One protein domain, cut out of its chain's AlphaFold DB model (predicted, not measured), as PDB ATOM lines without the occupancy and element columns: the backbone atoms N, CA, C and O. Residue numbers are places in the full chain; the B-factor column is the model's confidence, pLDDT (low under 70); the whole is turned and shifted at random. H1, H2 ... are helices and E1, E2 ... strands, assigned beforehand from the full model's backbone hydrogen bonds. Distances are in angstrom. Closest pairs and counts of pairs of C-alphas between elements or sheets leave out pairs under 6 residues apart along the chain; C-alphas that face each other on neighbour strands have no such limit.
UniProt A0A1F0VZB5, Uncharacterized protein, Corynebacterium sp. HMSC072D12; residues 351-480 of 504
ATOM      1  N   ASN A 351      20.294   4.605  24.981       74.44
ATOM      2  CA  ASN A 351      20.475   5.666  24.000       74.44
ATOM      3  C   ASN A 351      21.807   6.390  24.271       74.44
ATOM      4  O   ASN A 351      21.950   7.136  25.246       74.44
ATOM      5  N   CYS A 352      22.793   6.097  23.427       80.81
ATOM      6  CA  CYS A 352      24.166   6.549  23.550       80.81
ATOM      7  C   CYS A 352      24.557   7.368  22.323       80.81
ATOM      8  O   CYS A 352      24.052   7.176  21.220       80.81
ATOM      9  N   ASN A 353      25.521   8.254  22.521       88.50
ATOM     10  CA  ASN A 353      26.062   9.121  21.491       88.50
ATOM     11  C   ASN A 353      27.448   8.655  21.037       88.50
ATOM     12  O   ASN A 353      28.115   7.847  21.696       88.50
ATOM     13  N   SER A 354      27.893   9.248  19.933       91.19
ATOM     14  CA  SER A 354      29.253   9.113  19.417       91.19
ATOM     15  C   SER A 354      29.994  10.450  19.515       91.19
ATOM     16  O   SER A 354      29.390  11.518  19.377       91.19
ATOM     17  N   LEU A 355      31.302  10.388  19.768       93.75
ATOM     18  CA  LEU A 355      32.192  11.544  19.872       93.75
ATOM     19  C   LEU A 355      33.318  11.436  18.845       93.75
ATOM     20  O   LEU A 355      34.073  10.467  18.857       93.75
ATOM     21  N   PHE A 356      33.470  12.463  18.017       95.12
ATOM     22  CA  PHE A 356      34.635  12.662  17.165       95.12
ATOM     23  C   PHE A 356      35.720  13.458  17.910       95.12
ATOM     24  O   PHE A 356      35.425  14.506  18.487       95.12
ATOM     25  N   ILE A 357      36.968  12.978  17.902       94.38
ATOM     26  CA  ILE A 357      38.130  13.637  18.520       94.38
ATOM     27  C   ILE A 357      39.240  13.826  17.486       94.38
ATOM     28  O   ILE A 357      39.651  12.874  16.832       94.38
ATOM     29  N   CYS A 358      39.780  15.035  17.384       93.12
ATOM     30  CA  CYS A 358      40.861  15.357  16.449       93.12
ATOM     31  C   CYS A 358      42.056  16.023  17.129       93.12
ATOM     32  O   CYS A 358      41.943  16.552  18.246       93.12
ATOM     33  N   ALA A 359      43.210  15.951  16.464       92.00
ATOM     34  CA  ALA A 359      44.441  16.548  16.953       92.00
ATOM     35  C   ALA A 359      44.372  18.090  16.889       92.00
ATOM     36  O   ALA A 359      43.604  18.646  16.100       92.00
ATOM     37  N   PRO A 360      45.162  18.800  17.714       89.81
ATOM     38  CA  PRO A 360      45.158  20.259  17.733       89.81
ATOM     39  C   PRO A 360      45.543  20.834  16.362       89.81
ATOM     40  O   PRO A 360      46.616  20.523  15.848       89.81
ATOM     41  N   GLY A 361      44.703  21.700  15.792       87.38
ATOM     42  CA  GLY A 361      44.982  22.420  14.546       87.38
ATOM     43  C   GLY A 361      44.948  21.551  13.287       87.38
ATOM     44  O   GLY A 361      45.404  21.995  12.238       87.38
ATOM     45  N   GLU A 362      44.433  20.323  13.380       89.94
ATOM     46  CA  GLU A 362      44.313  19.409  12.237       89.94
ATOM     47  C   GLU A 362      43.326  19.922  11.179       89.94
ATOM     48  O   GLU A 362      43.520  19.701   9.987       89.94
ATOM     49  N   PHE A 363      42.302  20.655  11.618       89.75
ATOM     50  CA  PHE A 363      41.271  21.241  10.770       89.75
ATOM     51  C   PHE A 363      41.330  22.771  10.822       89.75
ATOM     52  O   PHE A 363      41.719  23.354  11.834       89.75
ATOM     53  N   ALA A 364      40.888  23.443   9.755       84.12
ATOM     54  CA  ALA A 364      40.960  24.901   9.622       84.12
ATOM     55  C   ALA A 364      40.070  25.661  10.627       84.12
ATOM     56  O   ALA A 364      40.210  26.874  10.800       84.12
ATOM     57  N   GLY A 365      39.130  24.967  11.275       85.44
ATOM     58  CA  GLY A 365      38.365  25.500  12.393       85.44
ATOM     59  C   GLY A 365      37.114  24.694  12.726       85.44
ATOM     60  O   GLY A 365      36.847  23.630  12.167       85.44
ATOM     61  N   GLU A 366      36.285  25.253  13.610       88.12
ATOM     62  CA  GLU A 366      35.062  24.617  14.128       88.12
ATOM     63  C   GLU A 366      34.104  24.093  13.044       88.12
ATOM     64  O   GLU A 366      33.394  23.108  13.260       88.12
ATOM     65  N   ARG A 367      34.053  24.755  11.881       89.38
ATOM     66  CA  ARG A 367      33.170  24.365  10.776       89.38
ATOM     67  C   ARG A 367      33.547  23.001  10.204       89.38
ATOM     68  O   ARG A 367      32.675  22.156  10.063       89.38
ATOM     69  N   GLU A 368      34.821  22.794   9.905       91.81
ATOM     70  CA  GLU A 368      35.305  21.560   9.285       91.81
ATOM     71  C   GLU A 368      35.205  20.384  10.266       91.81
ATOM     72  O   GLU A 368      34.697  19.325   9.911       91.81
ATOM     73  N   ILE A 369      35.520  20.615  11.548       92.19
ATOM     74  CA  ILE A 369      35.299  19.630  12.622       92.19
ATOM     75  C   ILE A 369      33.822  19.206  12.687       92.19
ATOM     76  O   ILE A 369      33.517  18.030  12.866       92.19
ATOM     77  N   THR A 370      32.897  20.163  12.541       92.62
ATOM     78  CA  THR A 370      31.450  19.891  12.544       92.62
ATOM     79  C   THR A 370      31.038  19.036  11.346       92.62
ATOM     80  O   THR A 370      30.284  18.084  11.525       92.62
ATOM     81  N   GLU A 371      31.513  19.378  10.146       93.19
ATOM     82  CA  GLU A 371      31.187  18.673   8.900       93.19
ATOM     83  C   GLU A 371      31.709  17.225   8.930       93.19
ATOM     84  O   GLU A 371      30.980  16.304   8.574       93.19
ATOM     85  N   ILE A 372      32.927  16.998   9.437       94.06
ATOM     86  CA  ILE A 372      33.484  15.647   9.605       94.06
ATOM     87  C   ILE A 372      32.727  14.852  10.673       94.06
ATOM     88  O   ILE A 372      32.393  13.690  10.452       94.06
ATOM     89  N   ALA A 373      32.418  15.459  11.824       94.44
ATOM     90  CA  ALA A 373      31.641  14.783  12.860       94.44
ATOM     91  C   ALA A 373      30.258  14.350  12.341       94.44
ATOM     92  O   ALA A 373      29.838  13.228  12.606       94.44
ATOM     93  N   GLU A 374      29.586  15.198  11.558       94.56
ATOM     94  CA  GLU A 374      28.312  14.869  10.910       94.56
ATOM     95  C   GLU A 374      28.458  13.712   9.910       94.56
ATOM     96  O   GLU A 374      27.679  12.767   9.965       94.56
ATOM     97  N   GLN A 375      29.487  13.727   9.054       94.00
ATOM     98  CA  GLN A 375      29.761  12.639   8.099       94.00
ATOM     99  C   GLN A 375      30.013  11.280   8.770       94.00
ATOM    100  O   GLN A 375      29.823  10.240   8.143       94.00
ATOM    101  N   LEU A 376      30.459  11.288  10.027       91.75
ATOM    102  CA  LEU A 376      30.758  10.091  10.817       91.75
ATOM    103  C   LEU A 376      29.613   9.673  11.749       91.75
ATOM    104  O   LEU A 376      29.821   8.804  12.601       91.75
ATOM    105  N   ASP A 377      28.433  10.288  11.608       92.50
ATOM    106  CA  ASP A 377      27.278  10.102  12.491       92.50
ATOM    107  C   ASP A 377      27.632  10.326  13.979       92.50
ATOM    108  O   ASP A 377      27.172   9.624  14.887       92.50
ATOM    109  N   CYS A 378      28.489  11.316  14.252       93.25
ATOM    110  CA  CYS A 378      28.862  11.719  15.603       93.25
ATOM    111  C   CYS A 378      27.980  12.858  16.118       93.25
ATOM    112  O   CYS A 378      27.933  13.942  15.543       93.25
ATOM    113  N   SER A 379      27.355  12.661  17.285       93.69
ATOM    114  CA  SER A 379      26.586  13.708  17.975       93.69
ATOM    115  C   SER A 379      27.475  14.847  18.491       93.69
ATOM    116  O   SER A 379      27.017  15.981  18.662       93.69
ATOM    117  N   TYR A 380      28.746  14.542  18.773       95.62
ATOM    118  CA  TYR A 380      29.701  15.473  19.363       95.62
ATOM    119  C   TYR A 380      31.022  15.508  18.598       95.62
ATOM    120  O   TYR A 380      31.477  14.487  18.085       95.62
ATOM    121  N   GLY A 381      31.671  16.672  18.596       94.94
ATOM    122  CA  GLY A 381      33.035  16.857  18.091       94.94
ATOM    123  C   GLY A 381      33.910  17.582  19.111       94.94
ATOM    124  O   GLY A 381      33.427  18.465  19.816       94.94
ATOM    125  N   MET A 382      35.187  17.222  19.210       94.19
ATOM    126  CA  MET A 382      36.139  17.839  20.135       94.19
ATOM    127  C   MET A 382      37.543  17.886  19.526       94.19
ATOM    128  O   MET A 382      38.026  16.915  18.952       94.19
ATOM    129  N   GLU A 383      38.228  19.010  19.704       93.00
ATOM    130  CA  GLU A 383      39.639  19.171  19.347       93.00
ATOM    131  C   GLU A 383      40.490  19.142  20.619       93.00
ATOM    132  O   GLU A 383      40.230  19.901  21.565       93.00
ATOM    133  N   VAL A 384      41.516  18.287  20.651       91.12
ATOM    134  CA  VAL A 384      42.465  18.241  21.772       91.12
ATOM    135  C   VAL A 384      43.226  19.566  21.839       91.12
ATOM    136  O   VAL A 384      43.636  20.116  20.826       91.12
ATOM    137  N   TYR A 385      43.354  20.132  23.042       88.44
ATOM    138  CA  TYR A 385      43.934  21.463  23.299       88.44
ATOM    139  C   TYR A 385      43.328  22.638  22.508       88.44
ATOM    140  O   TYR A 385      43.901  23.723  22.507       88.44
ATOM    141  N   SER A 386      42.190  22.448  21.840       83.62
ATOM    142  CA  SER A 386      41.319  23.479  21.255       83.62
ATOM    143  C   SER A 386      42.000  24.763  20.700       83.62
ATOM    144  O   SER A 386      41.544  25.856  21.061       83.62
ATOM    145  N   PRO A 387      43.085  24.709  19.890       79.75
ATOM    146  CA  PRO A 387      43.685  25.910  19.295       79.75
ATOM    147  C   PRO A 387      42.748  26.611  18.303       79.75
ATOM    148  O   PRO A 387      42.871  27.817  18.105       79.75
ATOM    149  N   SER A 388      41.780  25.889  17.724       76.81
ATOM    150  CA  SER A 388      40.827  26.426  16.743       76.81
ATOM    151  C   SER A 388      39.738  27.315  17.352       76.81
ATOM    152  O   SER A 388      38.956  27.931  16.626       76.81
ATOM    153  N   TRP A 389      39.647  27.380  18.682       73.69
ATOM    154  CA  TRP A 389      38.651  28.193  19.372       73.69
ATOM    155  C   TRP A 389      39.214  29.576  19.723       73.69
ATOM    156  O   TRP A 389      40.351  29.672  20.193       73.69
ATOM    157  N   PRO A 390      38.416  30.656  19.610       64.50
ATOM    158  CA  PRO A 390      38.863  31.995  19.977       64.50
ATOM    159  C   PRO A 390      39.313  32.077  21.445       64.50
ATOM    160  O   PRO A 390      38.854  31.327  22.318       64.50
ATOM    161  N   SER A 391      40.228  33.017  21.708       55.12
ATOM    162  CA  SER A 391      40.856  33.214  23.021       55.12
ATOM    163  C   SER A 391      39.928  33.815  24.077       55.12
ATOM    164  O   SER A 391      40.207  33.684  25.269       55.12
ATOM    165  N   ASP A 392      38.856  34.483  23.647       54.47
ATOM    166  CA  ASP A 392      37.846  35.058  24.531       54.47
ATOM    167  C   ASP A 392      36.681  34.077  24.632       54.47
ATOM    168  O   ASP A 392      36.013  33.749  23.650       54.47
ATOM    169  N   LEU A 393      36.534  33.505  25.826       64.62
ATOM    170  CA  LEU A 393      35.731  32.313  26.026       64.62
ATOM    171  C   LEU A 393      34.285  32.659  26.335       64.62
ATOM    172  O   LEU A 393      33.963  33.133  27.425       64.62
ATOM    173  N   ASP A 394      33.407  32.288  25.408       70.00
ATOM    174  CA  ASP A 394      31.970  32.409  25.598       70.00
ATOM    175  C   ASP A 394      31.252  31.082  25.876       70.00
ATOM    176  O   ASP A 394      30.055  31.069  26.113       70.00
ATOM    177  N   SER A 395      31.897  29.923  25.890       81.81
ATOM    178  CA  SER A 395      31.185  28.683  26.234       81.81
ATOM    179  C   SER A 395      32.137  27.514  26.450       81.81
ATOM    180  O   SER A 395      33.285  27.534  26.009       81.81
ATOM    181  N   LEU A 396      31.635  26.479  27.130       88.19
ATOM    182  CA  LEU A 396      32.256  25.149  27.159       88.19
ATOM    183  C   LEU A 396      31.805  24.269  25.981       88.19
ATOM    184  O   LEU A 396      32.338  23.182  25.774       88.19
ATOM    185  N   SER A 397      30.789  24.714  25.238       89.62
ATOM    186  CA  SER A 397      30.218  23.986  24.109       89.62
ATOM    187  C   SER A 397      29.504  24.915  23.127       89.62
ATOM    188  O   SER A 397      29.012  25.982  23.507       89.62
ATOM    189  N   THR A 398      29.417  24.495  21.868       87.69
ATOM    190  CA  THR A 398      28.720  25.227  20.804       87.69
ATOM    191  C   THR A 398      27.881  24.259  19.974       87.69
ATOM    192  O   THR A 398      28.420  23.465  19.205       87.69
ATOM    193  N   SER A 399      26.552  24.327  20.104       83.94
ATOM    194  CA  SER A 399      25.626  23.508  19.305       83.94
ATOM    195  C   SER A 399      25.401  24.111  17.913       83.94
ATOM    196  O   SER A 399      25.019  25.282  17.786       83.94
ATOM    197  N   ARG A 400      25.558  23.312  16.853       82.25
ATOM    198  CA  ARG A 400      25.331  23.721  15.460       82.25
ATOM    199  C   ARG A 400      23.961  23.240  14.990       82.25
ATOM    200  O   ARG A 400      23.770  22.098  14.605       82.25
ATOM    201  N   SER A 401      22.974  24.137  14.994       70.81
ATOM    202  CA  SER A 401      21.570  23.776  14.737       70.81
ATOM    203  C   SER A 401      21.277  23.210  13.343       70.81
ATOM    204  O   SER A 401      20.210  22.640  13.164       70.81
ATOM    205  N   ARG A 402      22.159  23.414  12.352       76.38
ATOM    206  CA  ARG A 402      21.975  22.874  10.992       76.38
ATOM    207  C   ARG A 402      22.345  21.396  10.891       76.38
ATOM    208  O   ARG A 402      21.644  20.677  10.201       76.38
ATOM    209  N   THR A 403      23.406  20.988  11.582       81.81
ATOM    210  CA  THR A 403      23.965  19.629  11.527       81.81
ATOM    211  C   THR A 403      23.548  18.787  12.734       81.81
ATOM    212  O   THR A 403      23.679  17.574  12.740       81.81
ATOM    213  N   GLY A 404      23.063  19.424  13.807       83.75
ATOM    214  CA  GLY A 404      22.725  18.751  15.064       83.75
ATOM    215  C   GLY A 404      23.937  18.393  15.930       83.75
ATOM    216  O   GLY A 404      23.746  18.009  17.083       83.75
ATOM    217  N   VAL A 405      25.157  18.587  15.420       91.75
ATOM    218  CA  VAL A 405      26.415  18.328  16.129       91.75
ATOM    219  C   VAL A 405      26.676  19.404  17.182       91.75
ATOM    220  O   VAL A 405      26.523  20.608  16.932       91.75
ATOM    221  N   THR A 406      27.141  18.978  18.354       93.56
ATOM    222  CA  THR A 406      27.611  19.877  19.412       93.56
ATOM    223  C   THR A 406      29.121  19.773  19.570       93.56
ATOM    224  O   THR A 406      29.659  18.716  19.898       93.56
ATOM    225  N   LEU A 407      29.816  20.893  19.377       93.31
ATOM    226  CA  LEU A 407      31.248  20.969  19.630       93.31
ATOM    227  C   LEU A 407      31.498  21.128  21.127       93.31
ATOM    228  O   LEU A 407      30.942  22.028  21.762       93.31
ATOM    229  N   LEU A 408      32.333  20.255  21.676       93.81
ATOM    230  CA  LEU A 408      32.767  20.251  23.063       93.81
ATOM    231  C   LEU A 408      34.176  20.818  23.145       93.81
ATOM    232  O   LEU A 408      35.031  20.524  22.309       93.81
ATOM    233  N   ARG A 409      34.423  21.628  24.169       89.62
ATOM    234  CA  ARG A 409      35.730  22.238  24.368       89.62
ATOM    235  C   ARG A 409      36.595  21.403  25.301       89.62
ATOM    236  O   ARG A 409      36.137  20.966  26.357       89.62
ATOM    237  N   PHE A 410      37.868  21.246  24.951       91.81
ATOM    238  CA  PHE A 410      38.851  20.664  25.854       91.81
ATOM    239  C   PHE A 410      39.230  21.672  26.953       91.81
ATOM    240  O   PHE A 410      39.213  22.882  26.742       91.81
ATOM    241  N   TYR A 411      39.578  21.202  28.153       89.75
ATOM    242  CA  TYR A 411      39.834  22.091  29.301       89.75
ATOM    243  C   TYR A 411      41.164  22.873  29.220       89.75
ATOM    244  O   TYR A 411      41.402  23.795  30.011       89.75
ATOM    245  N   LEU A 412      42.031  22.504  28.275       89.62
ATOM    246  CA  LEU A 412      43.310  23.152  27.987       89.62
ATOM    247  C   LEU A 412      43.294  23.788  26.600       89.62
ATOM    248  O   LEU A 412      42.597  23.310  25.708       89.62
ATOM    249  N   THR A 413      44.128  24.812  26.421       88.50
ATOM    250  CA  THR A 413      44.526  25.312  25.107       88.50
ATOM    251  C   THR A 413      46.035  25.235  24.886       88.50
ATOM    252  O   THR A 413      46.794  25.448  25.837       88.50
ATOM    253  N   GLN A 414      46.468  24.951  23.656       86.50
ATOM    254  CA  GLN A 414      47.867  25.060  23.240       86.50
ATOM    255  C   GLN A 414      48.088  26.378  22.496       86.50
ATOM    256  O   GLN A 414      47.356  26.721  21.573       86.50
ATOM    257  N   LEU A 415      49.102  27.132  22.913       83.62
ATOM    258  CA  LEU A 415      49.504  28.374  22.253       83.62
ATOM    259  C   LEU A 415      50.444  28.103  21.079       83.62
ATOM    260  O   LEU A 415      51.098  27.065  21.041       83.62
ATOM    261  N   GLU A 416      50.640  29.106  20.221       81.56
ATOM    262  CA  GLU A 416      51.650  29.080  19.148       81.56
ATOM    263  C   GLU A 416      53.066  28.755  19.656       81.56
ATOM    264  O   GLU A 416      53.843  28.101  18.970       81.56
ATOM    265  N   SER A 417      53.404  29.155  20.888       81.88
ATOM    266  CA  SER A 417      54.690  28.828  21.518       81.88
ATOM    267  C   SER A 417      54.818  27.367  21.977       81.88
ATOM    268  O   SER A 417      55.830  27.002  22.572       81.88
ATOM    269  N   GLY A 418      53.778  26.548  21.793       83.12
ATOM    270  CA  GLY A 418      53.667  25.182  22.305       83.12
ATOM    271  C   GLY A 418      53.277  25.089  23.784       83.12
ATOM    272  O   GLY A 418      52.984  23.996  24.270       83.12
ATOM    273  N   ALA A 419      53.239  26.213  24.510       86.31
ATOM    274  CA  ALA A 419      52.866  26.237  25.921       86.31
ATOM    275  C   ALA A 419      51.377  25.919  26.126       86.31
ATOM    276  O   ALA A 419      50.522  26.338  25.342       86.31
ATOM    277  N   LEU A 420      51.065  25.236  27.227       89.12
ATOM    278  CA  LEU A 420      49.696  24.890  27.599       89.12
ATOM    279  C   LEU A 420      49.113  25.923  28.566       89.12
ATOM    280  O   LEU A 420      49.781  26.394  29.492       89.12
ATOM    281  N   ARG A 421      47.835  26.248  28.383       88.38
ATOM    282  CA  ARG A 421      47.063  27.072  29.319       88.38
ATOM    283  C   ARG A 421      45.780  26.366  29.717       88.38
ATOM    284  O   ARG A 421      45.084  25.810  28.872       88.38
ATOM    285  N   ARG A 422      45.437  26.432  31.000       88.25
ATOM    286  CA  ARG A 422      44.105  26.050  31.472       88.25
ATOM    287  C   ARG A 422      43.114  27.157  31.128       88.25
ATOM    288  O   ARG A 422      43.412  28.326  31.351       88.25
ATOM    289  N   LEU A 423      41.957  26.757  30.611       84.12
ATOM    290  CA  LEU A 423      40.886  27.650  30.156       84.12
ATOM    291  C   LEU A 423      39.810  27.922  31.214       84.12
ATOM    292  O   LEU A 423      38.881  28.688  30.986       84.12
ATOM    293  N   ILE A 424      39.890  27.219  32.338       85.12
ATOM    294  CA  ILE A 424      38.849  27.179  33.354       85.12
ATOM    295  C   ILE A 424      39.489  27.443  34.710       85.12
ATOM    296  O   ILE A 424      40.388  26.717  35.139       85.12
ATOM    297  N   GLU A 425      38.965  28.438  35.410       85.06
ATOM    298  CA  GLU A 425      39.159  28.618  36.841       85.06
ATOM    299  C   GLU A 425      37.800  28.535  37.529       85.06
ATOM    300  O   GLU A 425      36.798  29.022  37.013       85.06
ATOM    301  N   VAL A 426      37.751  27.861  38.675       81.62
ATOM    302  CA  VAL A 426      36.520  27.725  39.456       81.62
ATOM    303  C   VAL A 426      36.751  28.380  40.804       81.62
ATOM    304  O   VAL A 426      37.590  27.906  41.574       81.62
ATOM    305  N   ASP A 427      35.994  29.434  41.091       79.00
ATOM    306  CA  ASP A 427      36.026  30.124  42.376       79.00
ATOM    307  C   ASP A 427      34.620  30.251  42.954       79.00
ATOM    308  O   ASP A 427      33.693  30.634  42.252       79.00
ATOM    309  N   GLU A 428      34.441  29.832  44.207       66.69
ATOM    310  CA  GLU A 428      33.138  29.819  44.899       66.69
ATOM    311  C   GLU A 428      31.964  29.223  44.080       66.69
ATOM    312  O   GLU A 428      30.801  29.590  44.234       66.69
ATOM    313  N   GLY A 429      32.255  28.268  43.188       61.91
ATOM    314  CA  GLY A 429      31.258  27.647  42.305       61.91
ATOM    315  C   GLY A 429      30.938  28.433  41.029       61.91
ATOM    316  O   GLY A 429      30.169  27.935  40.209       61.91
ATOM    317  N   GLN A 430      31.552  29.599  40.826       75.00
ATOM    318  CA  GLN A 430      31.566  30.330  39.563       75.00
ATOM    319  C   GLN A 430      32.684  29.809  38.665       75.00
ATOM    320  O   GLN A 430      33.827  29.642  39.086       75.00
ATOM    321  N   VAL A 431      32.347  29.565  37.405       83.19
ATOM    322  CA  VAL A 431      33.287  29.139  36.373       83.19
ATOM    323  C   VAL A 431      33.765  30.359  35.599       83.19
ATOM    324  O   VAL A 431      33.045  30.910  34.768       83.19
ATOM    325  N   ASN A 432      34.999  30.772  35.854       81.19
ATOM    326  CA  ASN A 432      35.657  31.812  35.093       81.19
ATOM    327  C   ASN A 432      36.338  31.207  33.860       81.19
ATOM    328  O   ASN A 432      37.273  30.412  33.966       81.19
ATOM    329  N   LEU A 433      35.853  31.609  32.687       78.62
ATOM    330  CA  LEU A 433      36.384  31.187  31.397       78.62
ATOM    331  C   LEU A 433      37.446  32.163  30.855       78.62
ATOM    332  O   LEU A 433      38.106  31.880  29.869       78.62
ATOM    333  N   THR A 434      37.669  33.320  31.481       70.75
ATOM    334  CA  THR A 434      38.728  34.251  31.054       70.75
ATOM    335  C   THR A 434      40.050  34.015  31.778       70.75
ATOM    336  O   THR A 434      41.040  34.683  31.473       70.75
ATOM    337  N   ALA A 435      40.086  33.097  32.747       64.75
ATOM    338  CA  ALA A 435      41.290  32.763  33.493       64.75
ATOM    339  C   ALA A 435      42.336  32.098  32.587       64.75
ATOM    340  O   ALA A 435      42.024  31.208  31.796       64.75
ATOM    341  N   ARG A 436      43.595  32.542  32.695       72.81
ATOM    342  CA  ARG A 436      44.707  32.086  31.844       72.81
ATOM    343  C   ARG A 436      45.867  31.588  32.696       72.81
ATOM    344  O   ARG A 436      46.907  32.236  32.794       72.81
ATOM    345  N   THR A 437      45.699  30.415  33.298       83.25
ATOM    346  CA  THR A 437      46.758  29.791  34.102       83.25
ATOM    347  C   THR A 437      47.700  29.010  33.197       83.25
ATOM    348  O   THR A 437      47.297  28.024  32.573       83.25
ATOM    349  N   ALA A 438      48.956  29.448  33.111       85.38
ATOM    350  CA  ALA A 438      49.999  28.720  32.396       85.38
ATOM    351  C   ALA A 438      50.301  27.385  33.092       85.38
ATOM    352  O   ALA A 438      50.384  27.317  34.319       85.38
ATOM    353  N   LEU A 439      50.480  26.330  32.301       84.00
ATOM    354  CA  LEU A 439      50.856  25.005  32.782       84.00
ATOM    355  C   LEU A 439      52.205  24.609  32.187       84.00
ATOM    356  O   LEU A 439      52.414  24.717  30.982       84.00
ATOM    357  N   GLY A 440      53.107  24.120  33.040       81.00
ATOM    358  CA  GLY A 440      54.414  23.632  32.593       81.00
ATOM    359  C   GLY A 440      54.337  22.299  31.843       81.00
ATOM    360  O   GLY A 440      55.133  22.061  30.943       81.00
ATOM    361  N   ARG A 441      53.381  21.433  32.201       85.62
ATOM    362  CA  ARG A 441      53.118  20.150  31.533       85.62
ATOM    363  C   ARG A 441      51.671  19.719  31.722       85.62
ATOM    364  O   ARG A 441      51.026  20.121  32.693       85.62
ATOM    365  N   GLU A 442      51.196  18.869  30.824       87.38
ATOM    366  CA  GLU A 442      49.916  18.194  30.987       87.38
ATOM    367  C   GLU A 442      50.003  17.063  32.019       87.38
ATOM    368  O   GLU A 442      51.028  16.394  32.162       87.38
ATOM    369  N   ASP A 443      48.902  16.857  32.734       91.69
ATOM    370  CA  ASP A 443      48.704  15.741  33.649       91.69
ATOM    371  C   ASP A 443      47.744  14.727  33.001       91.69
ATOM    372  O   ASP A 443      46.552  15.001  32.811       91.69
ATOM    373  N   MET A 444      48.275  13.556  32.643       91.75
ATOM    374  CA  MET A 444      47.527  12.484  31.973       91.75
ATOM    375  C   MET A 444      46.435  11.873  32.846       91.75
ATOM    376  O   MET A 444      45.430  11.395  32.322       91.75
ATOM    377  N   GLU A 445      46.584  11.915  34.169       92.19
ATOM    378  CA  GLU A 445      45.541  11.437  35.071       92.19
ATOM    379  C   GLU A 445      44.352  12.402  35.076       92.19
ATOM    380  O   GLU A 445      43.205  11.977  34.938       92.19
ATOM    381  N   GLN A 446      44.616  13.712  35.135       92.19
ATOM    382  CA  GLN A 446      43.565  14.732  35.015       92.19
ATOM    383  C   GLN A 446      42.875  14.682  33.651       92.19
ATOM    384  O   GLN A 446      41.662  14.866  33.572       92.19
ATOM    385  N   THR A 447      43.638  14.397  32.598       92.62
ATOM    386  CA  THR A 447      43.106  14.225  31.243       92.62
ATOM    387  C   THR A 447      42.142  13.051  31.180       92.62
ATOM    388  O   THR A 447      41.017  13.204  30.711       92.62
ATOM    389  N   LEU A 448      42.536  11.892  31.719       92.12
ATOM    390  CA  LEU A 448      41.665  10.723  31.794       92.12
ATOM    391  C   LEU A 448      40.392  11.013  32.604       92.12
ATOM    392  O   LEU A 448      39.302  10.659  32.166       92.12
ATOM    393  N   GLN A 449      40.515  11.687  33.750       93.44
ATOM    394  CA  GLN A 449      39.377  12.077  34.591       93.44
ATOM    395  C   GLN A 449      38.405  13.013  33.855       93.44
ATOM    396  O   GLN A 449      37.190  12.830  33.930       93.44
ATOM    397  N   PHE A 450      38.931  13.997  33.118       94.12
ATOM    398  CA  PHE A 450      38.127  14.898  32.295       94.12
ATOM    399  C   PHE A 450      37.412  14.146  31.171       94.12
ATOM    400  O   PHE A 450      36.201  14.281  31.015       94.12
ATOM    401  N   LEU A 451      38.133  13.315  30.418       93.06
ATOM    402  CA  LEU A 451      37.549  12.518  29.342       93.06
ATOM    403  C   LEU A 451      36.490  11.541  29.861       93.06
ATOM    404  O   LEU A 451      35.451  11.376  29.230       93.06
ATOM    405  N   GLN A 452      36.700  10.942  31.035       91.31
ATOM    406  CA  GLN A 452      35.706  10.082  31.676       91.31
ATOM    407  C   GLN A 452      34.445  10.865  32.069       91.31
ATOM    408  O   GLN A 452      33.330  10.357  31.934       91.31
ATOM    409  N   LEU A 453      34.604  12.110  32.527       92.75
ATOM    410  CA  LEU A 453      33.483  13.013  32.781       92.75
ATOM    411  C   LEU A 453      32.728  13.356  31.488       92.75
ATOM    412  O   LEU A 453      31.499  13.311  31.497       92.75
ATOM    413  N   ILE A 454      33.430  13.651  30.386       93.50
ATOM    414  CA  ILE A 454      32.839  13.877  29.052       93.50
ATOM    415  C   ILE A 454      32.032  12.651  28.618       93.50
ATOM    416  O   ILE A 454      30.847  12.768  28.307       93.50
ATOM    417  N   VAL A 455      32.657  11.471  28.651       89.56
ATOM    418  CA  VAL A 455      32.046  10.211  28.218       89.56
ATOM    419  C   VAL A 455      30.751   9.932  28.965       89.56
ATOM    420  O   VAL A 455      29.741   9.621  28.338       89.56
ATOM    421  N   ARG A 456      30.735  10.115  30.290       87.69
ATOM    422  CA  ARG A 456      29.511   9.916  31.075       87.69
ATOM    423  C   ARG A 456      28.470  10.985  30.811       87.69
ATOM    424  O   ARG A 456      27.362  10.646  30.409       87.69
ATOM    425  N   THR A 457      28.843  12.256  30.958       89.56
ATOM    426  CA  THR A 457      27.924  13.400  30.831       89.56
ATOM    427  C   THR A 457      27.172  13.391  29.501       89.56
ATOM    428  O   THR A 457      25.984  13.700  29.459       89.56
ATOM    429  N   TYR A 458      27.853  13.015  28.417       89.62
ATOM    430  CA  TYR A 458      27.296  13.019  27.065       89.62
ATOM    431  C   TYR A 458      26.895  11.636  26.553       89.62
ATOM    432  O   TYR A 458      26.531  11.496  25.385       89.62
ATOM    433  N   LYS A 459      26.926  10.617  27.417       86.75
ATOM    434  CA  LYS A 459      26.553   9.240  27.081       86.75
ATOM    435  C   LYS A 459      27.322   8.657  25.896       86.75
ATOM    436  O   LYS A 459      26.742   8.025  25.018       86.75
ATOM    437  N   VAL A 460      28.620   8.930  25.818       87.50
ATOM    438  CA  VAL A 460      29.452   8.543  24.676       87.50
ATOM    439  C   VAL A 460      29.807   7.064  24.779       87.50
ATOM    440  O   VAL A 460      30.601   6.673  25.626       87.50
ATOM    441  N   SER A 461      29.256   6.243  23.892       81.62
ATOM    442  CA  SER A 461      29.600   4.813  23.815       81.62
ATOM    443  C   SER A 461      30.637   4.501  22.737       81.62
ATOM    444  O   SER A 461      31.297   3.466  22.802       81.62
ATOM    445  N   LYS A 462      30.799   5.409  21.768       85.50
ATOM    446  CA  LYS A 462      31.719   5.285  20.638       85.50
ATOM    447  C   LYS A 462      32.556   6.553  20.512       85.50
ATOM    448  O   LYS A 462      32.019   7.658  20.472       85.50
ATOM    449  N   ILE A 463      33.871   6.385  20.417       88.94
ATOM    450  CA  ILE A 463      34.815   7.475  20.154       88.94
ATOM    451  C   ILE A 463      35.493   7.194  18.819       88.94
ATOM    452  O   ILE A 463      36.132   6.157  18.664       88.94
ATOM    453  N   VAL A 464      35.362   8.128  17.883       90.12
ATOM    454  CA  VAL A 464      36.062   8.129  16.596       90.12
ATOM    455  C   VAL A 464      37.166   9.171  16.676       90.12
ATOM    456  O   VAL A 464      36.917  10.280  17.144       90.12
ATOM    457  N   TYR A 465      38.383   8.843  16.256       90.38
ATOM    458  CA  TYR A 465      39.495   9.791  16.285       90.38
ATOM    459  C   TYR A 465      40.370   9.704  15.040       90.38
ATOM    460  O   TYR A 465      40.398   8.674  14.373       90.38
ATOM    461  N   THR A 466      41.058  10.799  14.729       89.44
ATOM    462  CA  THR A 466      41.949  10.919  13.568       89.44
ATOM    463  C   THR A 466      43.317  10.274  13.805       89.44
ATOM    464  O   THR A 466      43.738  10.076  14.947       89.44
ATOM    465  N   ASP A 467      44.073  10.012  12.737       84.69
ATOM    466  CA  ASP A 467      45.443   9.487  12.837       84.69
ATOM    467  C   ASP A 467      46.385  10.413  13.617       84.69
ATOM    468  O   ASP A 467      47.294   9.941  14.307       84.69
ATOM    469  N   GLY A 468      46.135  11.728  13.580       87.19
ATOM    470  CA  GLY A 468      46.870  12.710  14.377       87.19
ATOM    471  C   GLY A 468      46.851  12.376  15.873       87.19
ATOM    472  O   GLY A 468      47.879  12.478  16.548       87.19
ATOM    473  N   ILE A 469      45.718  11.869  16.380       91.31
ATOM    474  CA  ILE A 469      45.566  11.445  17.777       91.31
ATOM    475  C   ILE A 469      46.423  10.224  18.103       91.31
ATOM    476  O   ILE A 469      46.972  10.167  19.202       91.31
ATOM    477  N   SER A 470      46.588   9.274  17.177       86.00
ATOM    478  CA  SER A 470      47.326   8.018  17.406       86.00
ATOM    479  C   SER A 470      48.775   8.234  17.854       86.00
ATOM    480  O   SER A 470      49.347   7.376  18.526       86.00
ATOM    481  N   SER A 471      49.362   9.385  17.522       85.06
ATOM    482  CA  SER A 471      50.723   9.765  17.913       85.06
ATOM    483  C   SER A 471      50.809  10.501  19.263       85.06
ATOM    484  O   SER A 471      51.901  10.714  19.792       85.06
ATOM    485  N   MET A 472      49.669  10.885  19.844       89.69
ATOM    486  CA  MET A 472      49.580  11.684  21.066       89.69
ATOM    487  C   MET A 472      49.464  10.820  22.328       89.69
ATOM    488  O   MET A 472      48.887   9.732  22.328       89.69
ATOM    489  N   ALA A 473      49.921  11.358  23.463       88.62
ATOM    490  CA  ALA A 473      49.841  10.694  24.771       88.62
ATOM    491  C   ALA A 473      48.398  10.376  25.229       88.62
ATOM    492  O   ALA A 473      48.193   9.510  26.080       88.62
ATOM    493  N   ILE A 474      47.396  11.040  24.641       89.44
ATOM    494  CA  ILE A 474      45.972  10.823  24.918       89.44
ATOM    495  C   ILE A 474      45.419   9.539  24.273       89.44
ATOM    496  O   ILE A 474      44.471   8.964  24.802       89.44
ATOM    497  N   ALA A 475      46.017   9.030  23.186       88.75
ATOM    498  CA  ALA A 475      45.544   7.830  22.485       88.75
ATOM    499  C   ALA A 475      45.374   6.590  23.388       88.75
ATOM    500  O   ALA A 475      44.300   5.978  23.362       88.75
ATOM    501  N   PRO A 476      46.356   6.199  24.231       87.38
ATOM    502  CA  PRO A 476      46.163   5.086  25.160       87.38
ATOM    503  C   PRO A 476      45.103   5.372  26.235       87.38
ATOM    504  O   PRO A 476      44.532   4.427  26.776       87.38
ATOM    505  N   LEU A 477      44.816   6.642  26.549       89.31
ATOM    506  CA  LEU A 477      43.759   7.005  27.498       89.31
ATOM    507  C   LEU A 477      42.372   6.764  26.906       89.31
ATOM    508  O   LEU A 477      41.518   6.237  27.611       89.31
ATOM    509  N   LEU A 478      42.165   7.074  25.620       86.44
ATOM    510  CA  LEU A 478      40.880   6.857  24.941       86.44
ATOM    511  C   LEU A 478      40.427   5.394  25.011       86.44
ATOM    512  O   LEU A 478      39.251   5.123  25.222       86.44
ATOM    513  N   LYS A 479      41.371   4.449  24.928       80.88
ATOM    514  CA  LYS A 479      41.108   3.002  25.035       80.88
ATOM    515  C   LYS A 479      40.692   2.541  26.438       80.88
ATOM    516  O   LYS A 479      40.227   1.420  26.591       80.88
ATOM    517  N   ARG A 480      40.907   3.368  27.465       80.44
ATOM    518  CA  ARG A 480      40.559   3.073  28.866       80.44
ATOM    519  C   ARG A 480      39.206   3.654  29.272       80.44
ATOM    520  O   ARG A 480      38.776   3.421  30.399       80.44
TER     521      ARG A 480
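What this domain is: This is residues 351 to 480 of the 504 residues of an uncharacterized protein of Corynebacterium sp. HMSC072D12 (UniProt A0A1F0VZB5). A strongly twisted five-stranded sheet, E3 E4 E2 E1 E10, has helix H1 packed slantwise over one face, while a smaller part of short strands, the sheet E5 E6 E9 and the hairpin E7 and E8, lies toward one end of the domain. From this smaller part the long helix H2 leads back to edge strand E10, grazing the large sheet on the way, and the short helices H3 and H4 follow E10. The printed part has 130 residues, with four named helices and ten named strands in the order E1 H1 E2 E3 E4 E5 E6 E7 E8 E9 H2 E10 H3 H4. The class is mixed, helices and strands; the large sheet is mixed, and the two small ones are antiparallel. The whole is compact and rounded, with a radius of gyration of the C-alphas of 14.1 A and spans of 35 by 31 by 29 A.

How they stand to each other: E1, residues 353 to 358, is an inner strand of the largest sheet, which runs E3, residues 397 to 399, E4, residues 406 to 409, E2, residues 380 to 383, E1, and E10, residues 460 to 465. H1, residues 366 to 375, follows E1; E1, H1 and E2 form a strand-helix-strand unit, two parallel neighbour strands with a helix between, and its crossover is right-handed. H1 is on the sheet, with a height over the sheet of 8.1 A; H1 and the sheet form two layers, a helix on one face of a sheet. It lies over E2 and only just over E1, on which 3 of its C-alphas fall, and runs slantwise to the strands, at 46 degrees to E2 on the local plane. Its closest C-alpha pair with E2 is Ala 373 and Gly 381, 5.8 A apart. E2 and E1 are parallel at 19 degrees, with N 382 and O 356 2.8 A apart, within hydrogen-bond range. E3 and E4 form an antiparallel hairpin, with N 398 and O 407 at 2.9 A. E4 is parallel to E2 at 32 degrees, with N 408 and O 381 at 2.8 A. E4 runs on into E5, residues 412 to 414, across a break of 2 residues at 78 degrees. E5 and E6, residues 420 to 422, form a hairpin, with N 413 and O 421 at 2.8 A. E6 runs on into E7, residues 425 to 427, at 25 degrees; E7 and E8, residues 430 to 432, form a hairpin, with N 430 and O 427 at 2.8 A. E9, residues 437 to 439, is antiparallel to E6, with N 439 and O 420 at 2.9 A. H2, residues 444 to 457, only grazes the large sheet with residues 452 to 455 and is apart from H1. E10 is parallel to E1 at 25 degrees, with N 357 and O 464 at 2.8 A. H3, residues 467 to 470, only grazes the large sheet too, as does H4, residues 475 to 478, which is only just on it with 5 pairs of C-alphas within 10 A. H3 and H4 are close but not clearly touching, their closest C-alphas, Ile 469 and Ala 475, being 5.9 A apart. H2, with residues 448 to 451 alone, and H4 only just touch, with 3 pairs of C-alphas within 8 A, the closest being Leu 448 and Leu 477 at 6.1 A. Each O i to N i+4 pair is within hydrogen-bond range in H1 and H2; H3 and H4 are too short for such a pair.

Where its parts are: E1 begins at C-alpha 353 (26.062, 9.121, 21.491) and is 16.8 A long from first to last C-alpha. H1 measures 14.4 A, E2 10.6 A and E4 9.8 A. H2, the longest helix, starts at C-alpha 444 (47.527, 12.484, 31.973) and measures 19.7 A; E10 measures 13.1 A. H4 ends at C-alpha 478 (40.880, 6.857, 24.941).

The domain as a whole: The two C-alphas farthest apart are those of Asn 351 and Ser 417, 41.4 A. The printed part has no cut. The link E2 to E3, residues 384 to 396, is long. The mean pLDDT of the printed part is 86.0, and it is under 70 at residues 390 to 393, 428 to 429 and 435.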